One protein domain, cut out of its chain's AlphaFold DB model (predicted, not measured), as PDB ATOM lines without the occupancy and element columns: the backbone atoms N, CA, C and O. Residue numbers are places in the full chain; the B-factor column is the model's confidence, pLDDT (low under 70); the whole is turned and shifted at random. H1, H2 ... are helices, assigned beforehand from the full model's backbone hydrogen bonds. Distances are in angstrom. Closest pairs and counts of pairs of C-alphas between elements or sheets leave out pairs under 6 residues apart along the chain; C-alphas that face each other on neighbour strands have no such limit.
ATOM      1  N   PRO A  25     275.882 225.738 236.198       88.81
ATOM      2  CA  PRO A  25     274.649 226.295 235.659       88.81
ATOM      3  C   PRO A  25     273.601 225.203 235.442       88.81
ATOM      4  O   PRO A  25     273.921 224.095 234.987       88.81
ATOM      5  N   VAL A  26     272.342 225.535 235.729       90.06
ATOM      6  CA  VAL A  26     271.223 224.584 235.717       90.06
ATOM      7  C   VAL A  26     271.058 223.893 234.359       90.06
ATOM      8  O   VAL A  26     270.677 222.727 234.281       90.06
ATOM      9  N   GLU A  27     271.389 224.573 233.266       92.25
ATOM     10  CA  GLU A  27     271.307 224.048 231.905       92.25
ATOM     11  C   GLU A  27     272.307 222.909 231.679       92.25
ATOM     12  O   GLU A  27     271.984 221.909 231.029       92.25
ATOM     13  N   ILE A  28     273.515 223.040 232.236       91.12
ATOM     14  CA  ILE A  28     274.583 222.048 232.089       91.12
ATOM     15  C   ILE A  28     274.259 220.815 232.927       91.12
ATOM     16  O   ILE A  28     274.340 219.692 232.426       91.12
ATOM     17  N   THR A  29     273.810 220.998 234.169       92.44
ATOM     18  CA  THR A  29     273.385 219.886 235.033       92.44
ATOM     19  C   THR A  29     272.176 219.151 234.467       92.44
ATOM     20  O   THR A  29     272.174 217.918 234.431       92.44
ATOM     21  N   GLN A  30     271.191 219.862 233.909       93.94
ATOM     22  CA  GLN A  30     270.088 219.231 233.176       93.94
ATOM     23  C   GLN A  30     270.583 218.435 231.962       93.94
ATOM     24  O   GLN A  30     270.086 217.334 231.708       93.94
ATOM     25  N   HIS A  31     271.560 218.957 231.213       93.44
ATOM     26  CA  HIS A  31     272.134 218.252 230.068       93.44
ATOM     27  C   HIS A  31     272.833 216.954 230.491       93.44
ATOM     28  O   HIS A  31     272.572 215.904 229.904       93.44
ATOM     29  N   ILE A  32     273.638 216.997 231.554       92.75
ATOM     30  CA  ILE A  32     274.295 215.814 232.126       92.75
ATOM     31  C   ILE A  32     273.245 214.797 232.589       92.75
ATOM     32  O   ILE A  32     273.317 213.621 232.238       92.75
ATOM     33  N   PHE A  33     272.207 215.236 233.306       94.06
ATOM     34  CA  PHE A  33     271.146 214.346 233.787       94.06
ATOM     35  C   PHE A  33     270.352 213.685 232.658       94.06
ATOM     36  O   PHE A  33     269.815 212.594 232.843       94.06
ATOM     37  N   ARG A  34     270.291 214.293 231.467       94.31
ATOM     38  CA  ARG A  34     269.662 213.675 230.288       94.31
ATOM     39  C   ARG A  34     270.454 212.507 229.719       94.31
ATOM     40  O   ARG A  34     269.865 211.694 229.012       94.31
ATOM     41  N   MET A  35     271.750 212.437 230.007       94.06
ATOM     42  CA  MET A  35     272.598 211.309 229.629       94.06
ATOM     43  C   MET A  35     272.461 210.133 230.602       94.06
ATOM     44  O   MET A  35     272.908 209.034 230.287       94.06
ATOM     45  N   LEU A  36     271.843 210.342 231.770       92.81
ATOM     46  CA  LEU A  36     271.650 209.298 232.768       92.81
ATOM     47  C   LEU A  36     270.483 208.375 232.411       92.81
ATOM     48  O   LEU A  36     269.408 208.806 231.977       92.81
ATOM     49  N   ASP A  37     270.665 207.094 232.713       93.44
ATOM     50  CA  ASP A  37     269.587 206.118 232.669       93.44
ATOM     51  C   ASP A  37     268.499 206.437 233.700       93.44
ATOM     52  O   ASP A  37     268.741 207.005 234.764       93.44
ATOM     53  N   ALA A  38     267.270 206.010 233.416       92.69
ATOM     54  CA  ALA A  38     266.125 206.277 234.280       92.69
ATOM     55  C   ALA A  38     266.271 205.846 235.764       92.69
ATOM     56  O   ALA A  38     265.826 206.614 236.620       92.69
ATOM     57  N   PRO A  39     266.842 204.671 236.118       92.69
ATOM     58  CA  PRO A  39     267.110 204.335 237.520       92.69
ATOM     59  C   PRO A  39     268.177 205.244 238.143       92.69
ATOM     60  O   PRO A  39     267.981 205.741 239.251       92.69
ATOM     61  N   SER A  40     269.261 205.533 237.418       94.31
ATOM     62  CA  SER A  40     270.327 206.432 237.876       94.31
ATOM     63  C   SER A  40     269.805 207.850 238.109       94.31
ATOM     64  O   SER A  40     270.134 208.467 239.116       94.31
ATOM     65  N   LEU A  41     268.902 208.330 237.250       94.19
ATOM     66  CA  LEU A  41     268.207 209.607 237.405       94.19
ATOM     67  C   LEU A  41     267.358 209.665 238.687       94.19
ATOM     68  O   LEU A  41     267.286 210.701 239.343       94.19
ATOM     69  N   LEU A  42     266.704 208.561 239.064       93.94
ATOM     70  CA  LEU A  42     265.939 208.503 240.314       93.94
ATOM     71  C   LEU A  42     266.841 208.516 241.546       93.94
ATOM     72  O   LEU A  42     266.459 209.104 242.554       93.94
ATOM     73  N   ASN A  43     268.012 207.886 241.466       93.75
ATOM     74  CA  ASN A  43     269.005 207.940 242.534       93.75
ATOM     75  C   ASN A  43     269.598 209.346 242.656       93.75
ATOM     76  O   ASN A  43     269.646 209.876 243.759       93.75
ATOM     77  N   ALA A  44     269.933 209.983 241.533       92.19
ATOM     78  CA  ALA A  44     270.387 211.371 241.476       92.19
ATOM     79  C   ALA A  44     269.391 212.318 242.172       92.19
ATOM     80  O   ALA A  44     269.762 213.097 243.042       92.19
ATOM     81  N   ALA A  45     268.092 212.174 241.896       92.00
ATOM     82  CA  ALA A  45     267.047 212.979 242.531       92.00
ATOM     83  C   ALA A  45     266.899 212.773 244.058       92.00
ATOM     84  O   ALA A  45     266.124 213.492 244.687       92.00
ATOM     85  N   ARG A  46     267.569 211.777 244.652       92.75
ATOM     86  CA  ARG A  46     267.567 211.506 246.102       92.75
ATOM     87  C   ARG A  46     268.803 212.043 246.821       92.75
ATOM     88  O   ARG A  46     268.797 212.025 248.046       92.75
ATOM     89  N   VAL A  47     269.829 212.482 246.088       91.12
ATOM     90  CA  VAL A  47     271.110 212.928 246.658       91.12
ATOM     91  C   VAL A  47     270.919 214.192 247.492       91.12
ATOM     92  O   VAL A  47     271.261 214.207 248.669       91.12
ATOM     93  N   SER A  48     270.312 215.229 246.914       91.56
ATOM     94  CA  SER A  48     270.048 216.489 247.610       91.56
ATOM     95  C   SER A  48     268.772 217.170 247.101       91.56
ATOM     96  O   SER A  48     268.145 216.744 246.121       91.56
ATOM     97  N   ARG A  49     268.357 218.241 247.790       91.56
ATOM     98  CA  ARG A  49     267.205 219.056 247.372       91.56
ATOM     99  C   ARG A  49     267.474 219.785 246.055       91.56
ATOM    100  O   ARG A  49     266.559 219.857 245.235       91.56
ATOM    101  N   GLU A  50     268.706 220.230 245.830       91.12
ATOM    102  CA  GLU A  50     269.125 220.900 244.595       91.12
ATOM    103  C   GLU A  50     269.088 219.937 243.408       91.12
ATOM    104  O   GLU A  50     268.451 220.214 242.388       91.12
ATOM    105  N   TRP A  51     269.608 218.718 243.573       93.38
ATOM    106  CA  TRP A  51     269.526 217.687 242.534       93.38
ATOM    107  C   TRP A  51     268.074 217.355 242.166       93.38
ATOM    108  O   TRP A  51     267.735 217.160 240.992       93.38
ATOM    109  N   LEU A  52     267.184 217.321 243.164       93.19
ATOM    110  CA  LEU A  52     265.753 217.137 242.939       93.19
ATOM    111  C   LEU A  52     265.130 218.335 242.209       93.19
ATOM    112  O   LEU A  52     264.274 218.131 241.342       93.19
ATOM    113  N   TYR A  53     265.527 219.562 242.549       93.81
ATOM    114  CA  TYR A  53     265.057 220.781 241.895       93.81
ATOM    115  C   TYR A  53     265.412 220.774 240.403       93.81
ATOM    116  O   TYR A  53     264.511 220.889 239.565       93.81
ATOM    117  N   VAL A  54     266.671 220.481 240.066       93.00
ATOM    118  CA  VAL A  54     267.151 220.326 238.681       93.00
ATOM    119  C   VAL A  54     266.339 219.263 237.932       93.00
ATOM    120  O   VAL A  54     265.805 219.519 236.848       93.00
ATOM    121  N   CYS A  55     266.152 218.082 238.533       92.50
ATOM    122  CA  CYS A  55     265.363 216.997 237.936       92.50
ATOM    123  C   CYS A  55     263.889 217.371 237.692       92.50
ATOM    124  O   CYS A  55     263.260 216.857 236.761       92.50
ATOM    125  N   ARG A  56     263.297 218.212 238.551       92.25
ATOM    126  CA  ARG A  56     261.893 218.650 238.433       92.25
ATOM    127  C   ARG A  56     261.719 219.802 237.446       92.25
ATOM    128  O   ARG A  56     260.629 219.892 236.871       92.25
ATOM    129  N   GLY A  57     262.752 220.627 237.274       92.19
ATOM    130  CA  GLY A  57     262.793 221.763 236.358       92.19
ATOM    131  C   GLY A  57     262.712 221.352 234.887       92.19
ATOM    132  O   GLY A  57     261.932 221.943 234.146       92.19
ATOM    133  N   ASP A  58     263.417 220.291 234.469       94.56
ATOM    134  CA  ASP A  58     263.354 219.804 233.080       94.56
ATOM    135  C   ASP A  58     262.124 218.893 232.850       94.56
ATOM    136  O   ASP A  58     262.024 217.794 233.423       94.56
ATOM    137  N   PRO A  59     261.187 219.270 231.952       93.94
ATOM    138  CA  PRO A  59     260.043 218.433 231.596       93.94
ATOM    139  C   PRO A  59     260.432 217.035 231.104       93.94
ATOM    140  O   PRO A  59     259.692 216.074 231.342       93.94
ATOM    141  N   ARG A  60     261.578 216.908 230.426       94.44
ATOM    142  CA  ARG A  60     262.051 215.663 229.814       94.44
ATOM    143  C   ARG A  60     262.560 214.691 230.876       94.44
ATOM    144  O   ARG A  60     262.117 213.544 230.890       94.44
ATOM    145  N   LEU A  61     263.383 215.161 231.817       94.56
ATOM    146  CA  LEU A  61     263.827 214.372 232.976       94.56
ATOM    147  C   LEU A  61     262.635 213.910 233.813       94.56
ATOM    148  O   LEU A  61     262.479 212.719 234.102       94.56
ATOM    149  N   ARG A  62     261.715 214.832 234.105       94.12
ATOM    150  CA  ARG A  62     260.485 214.536 234.843       94.12
ATOM    151  C   ARG A  62     259.635 213.469 234.152       94.12
ATOM    152  O   ARG A  62     259.073 212.598 234.822       94.12
ATOM    153  N   ALA A  63     259.518 213.516 232.825       93.81
ATOM    154  CA  ALA A  63     258.796 212.508 232.056       93.81
ATOM    155  C   ALA A  63     259.487 211.137 232.118       93.81
ATOM    156  O   ALA A  63     258.810 210.130 232.350       93.81
ATOM    157  N   THR A  64     260.814 211.095 231.974       94.19
ATOM    158  CA  THR A  64     261.624 209.870 232.063       94.19
ATOM    159  C   THR A  64     261.480 209.205 233.429       94.19
ATOM    160  O   THR A  64     261.089 208.034 233.501       94.19
ATOM    161  N   ALA A  65     261.668 209.963 234.512       93.00
ATOM    162  CA  ALA A  65     261.517 209.481 235.883       93.00
ATOM    163  C   ALA A  65     260.101 208.938 236.146       93.00
ATOM    164  O   ALA A  65     259.927 207.813 236.618       93.00
ATOM    165  N   ARG A  66     259.054 209.686 235.761       93.44
ATOM    166  CA  ARG A  66     257.655 209.244 235.925       93.44
ATOM    167  C   ARG A  66     257.340 207.994 235.115       93.44
ATOM    168  O   ARG A  66     256.596 207.133 235.585       93.44
ATOM    169  N   ARG A  67     257.859 207.888 233.891       93.25
ATOM    170  CA  ARG A  67     257.662 206.707 233.042       93.25
ATOM    171  C   ARG A  67     258.296 205.474 233.677       93.25
ATOM    172  O   ARG A  67     257.659 204.421 233.676       93.25
ATOM    173  N   HIS A  68     259.493 205.613 234.239       92.88
ATOM    174  CA  HIS A  68     260.165 204.535 234.955       92.88
ATOM    175  C   HIS A  68     259.385 204.118 236.204       92.88
ATOM    176  O   HIS A  68     259.015 202.955 236.313       92.88
ATOM    177  N   LEU A  69     258.987 205.067 237.060       91.69
ATOM    178  CA  LEU A  69     258.189 204.776 238.259       91.69
ATOM    179  C   LEU A  69     256.871 204.053 237.935       91.69
ATOM    180  O   LEU A  69     256.458 203.133 238.634       91.69
ATOM    181  N   ARG A  70     256.189 204.462 236.857       91.94
ATOM    182  CA  ARG A  70     254.964 203.794 236.390       91.94
ATOM    183  C   ARG A  70     255.238 202.374 235.907       91.94
ATOM    184  O   ARG A  70     254.399 201.506 236.122       91.94
ATOM    185  N   ARG A  71     256.366 202.146 235.232       90.75
ATOM    186  CA  ARG A  71     256.768 200.811 234.777       90.75
ATOM    187  C   ARG A  71     257.067 199.904 235.970       90.75
ATOM    188  O   ARG A  71     256.538 198.801 236.002       90.75
ATOM    189  N   GLU A  72     257.816 200.400 236.951       90.69
ATOM    190  CA  GLU A  72     258.128 199.681 238.192       90.69
ATOM    191  C   GLU A  72     256.864 199.312 238.973       90.69
ATOM    192  O   GLU A  72     256.650 198.146 239.285       90.69
ATOM    193  N   LYS A  73     255.947 200.267 239.181       90.75
ATOM    194  CA  LYS A  73     254.661 199.977 239.834       90.75
ATOM    195  C   LYS A  73     253.873 198.894 239.099       90.75
ATOM    196  O   LYS A  73     253.348 197.988 239.728       90.75
ATOM    197  N   ARG A  74     253.792 198.950 237.766       88.06
ATOM    198  CA  ARG A  74     253.076 197.918 236.998       88.06
ATOM    199  C   ARG A  74     253.711 196.541 237.136       88.06
ATOM    200  O   ARG A  74     252.968 195.580 237.263       88.06
ATOM    201  N   ARG A  75     255.047 196.460 237.136       88.62
ATOM    202  CA  ARG A  75     255.777 195.208 237.387       88.62
ATOM    203  C   ARG A  75     255.423 194.644 238.761       88.62
ATOM    204  O   ARG A  75     255.061 193.480 238.844       88.62
ATOM    205  N   ALA A  76     255.435 195.486 239.795       90.75
ATOM    206  CA  ALA A  76     255.082 195.086 241.156       90.75
ATOM    207  C   ALA A  76     253.635 194.570 241.277       90.75
ATOM    208  O   ALA A  76     253.379 193.629 242.018       90.75
ATOM    209  N   TYR A  77     252.694 195.147 240.524       90.38
ATOM    210  CA  TYR A  77     251.289 194.717 240.505       90.38
ATOM    211  C   TYR A  77     250.970 193.640 239.450       90.38
ATOM    212  O   TYR A  77     249.798 193.339 239.242       90.38
ATOM    213  N   GLY A  78     251.960 193.104 238.725       86.00
ATOM    214  CA  GLY A  78     251.731 192.122 237.653       86.00
ATOM    215  C   GLY A  78     250.893 192.645 236.475       86.00
ATOM    216  O   GLY A  78     250.365 191.867 235.684       86.00
ATOM    217  N   LEU A  79     250.747 193.966 236.341       81.06
ATOM    218  CA  LEU A  79     249.963 194.581 235.274       81.06
ATOM    219  C   LEU A  79     250.735 194.489 233.953       81.06
ATOM    220  O   LEU A  79     251.916 194.859 233.911       81.06
ATOM    221  N   PRO A  80     250.081 194.091 232.845       73.62
ATOM    222  CA  PRO A  80     250.735 194.057 231.552       73.62
ATOM    223  C   PRO A  80     251.278 195.452 231.232       73.62
ATOM    224  O   PRO A  80     250.592 196.473 231.378       73.62
ATOM    225  N   SER A  81     252.547 195.511 230.819       65.75
ATOM    226  CA  SER A  81     253.139 196.733 230.286       65.75
ATOM    227  C   SER A  81     252.271 197.139 229.113       65.75
ATOM    228  O   SER A  81     252.361 196.500 228.073       65.75
ATOM    229  N   SER A  82     251.407 198.143 229.297       63.75
ATOM    230  CA  SER A  82     250.530 198.637 228.242       63.75
ATOM    231  C   SER A  82     251.372 198.928 226.997       63.75
ATOM    232  O   SER A  82     251.972 200.004 226.871       63.75
TER     233      SER A  82
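What this domain is: This is residues 25 to 82 of the 150 residues of the protein "F-box domain-containing protein" of Bracon brevicornis (UniProt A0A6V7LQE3). Three short helices, H1, H2 and H3, cluster as a small head on one side of the first part of one long helix, H4, with H1 and H3 at its beginning and H2 across its residues 61 to 68, while its last part, from residue 69 to residue 76, runs on beyond them as an arm. H2 crosses H4 on one side, H3 meets the beginning of H4 at a corner, and H1 packs on H3 and reaches the beginning of H4 with its last residues; past the arm, residues 77 to 82 turn aside. The printed part has 58 residues, with four named helices in the order H1, H2, H3, H4 and no named strand: the class is all helix. It is only just compact, close to loose, with a radius of gyration of the C-alphas of 12.4 A, and spans 41 by 19 by 15 A.

How they stand to each other: Look first at H4, residues 59 to 76. Its residues 61 to 68 alone touch H2, residues 38 to 44; the closest C-alphas are those of Ala 38 and Ala 65, 5.8 A apart, and the lines stand at 70.2 degrees, only just about perpendicular. H3, residues 49 to 57, only just touches H4, with 3 pairs of C-alphas within 8 A, and only at the corner by their link: the closest C-alphas, of Arg 56 and Arg 62, are 5.6 A apart. H1, residues 26 to 34, touches residues 60 to 61 of H4 alone, the closest C-alphas being those of Arg 34 and Leu 61, 6.5 A apart; the two helices run the same way at a shallow tilt of 35.0 degrees, only just short of steep. H1 also touches H3, about perpendicular at 80 degrees, with the C-alphas of Gln 30 and Val 54 closest at 6.3 A. H2 and H3 form a helical hairpin: they only just touch, with 3 pairs of C-alphas within 8 A, closest at Ala 44 and Trp 51, 6.5 A, and run opposite ways at a tilt of 37 degrees, only just steep. H1 and H2 are close but not clearly touching, the C-alphas of Phe 33 and Leu 41 being closest at 6.6 A. The packing of the helices is mostly crossed. In H1, H2, H3 and H4 every O i to N i+4 pair is within hydrogen-bond range.

Where its parts are: Find C-alpha 59 at (260.043, 218.433, 231.596); from there H4 runs 25.7 A to C-alpha 76 at (255.082, 195.086, 241.156). Go back to C-alpha 26 at (271.223, 224.584, 235.717), where H1 begins its 12.3 A to C-alpha 34. H2 runs from Ala 38 to Ala 44, and H3 from Arg 49 to Gly 57, 12.2 A.

The domain as a whole: The C-alphas of Pro 25 and Gly 78 are the two farthest apart, 41.2 A. The printed part has no cut, and its three links between helices are tight. The mean pLDDT of the printed part is 90.9; look to residues 81 to 82 for values under 70.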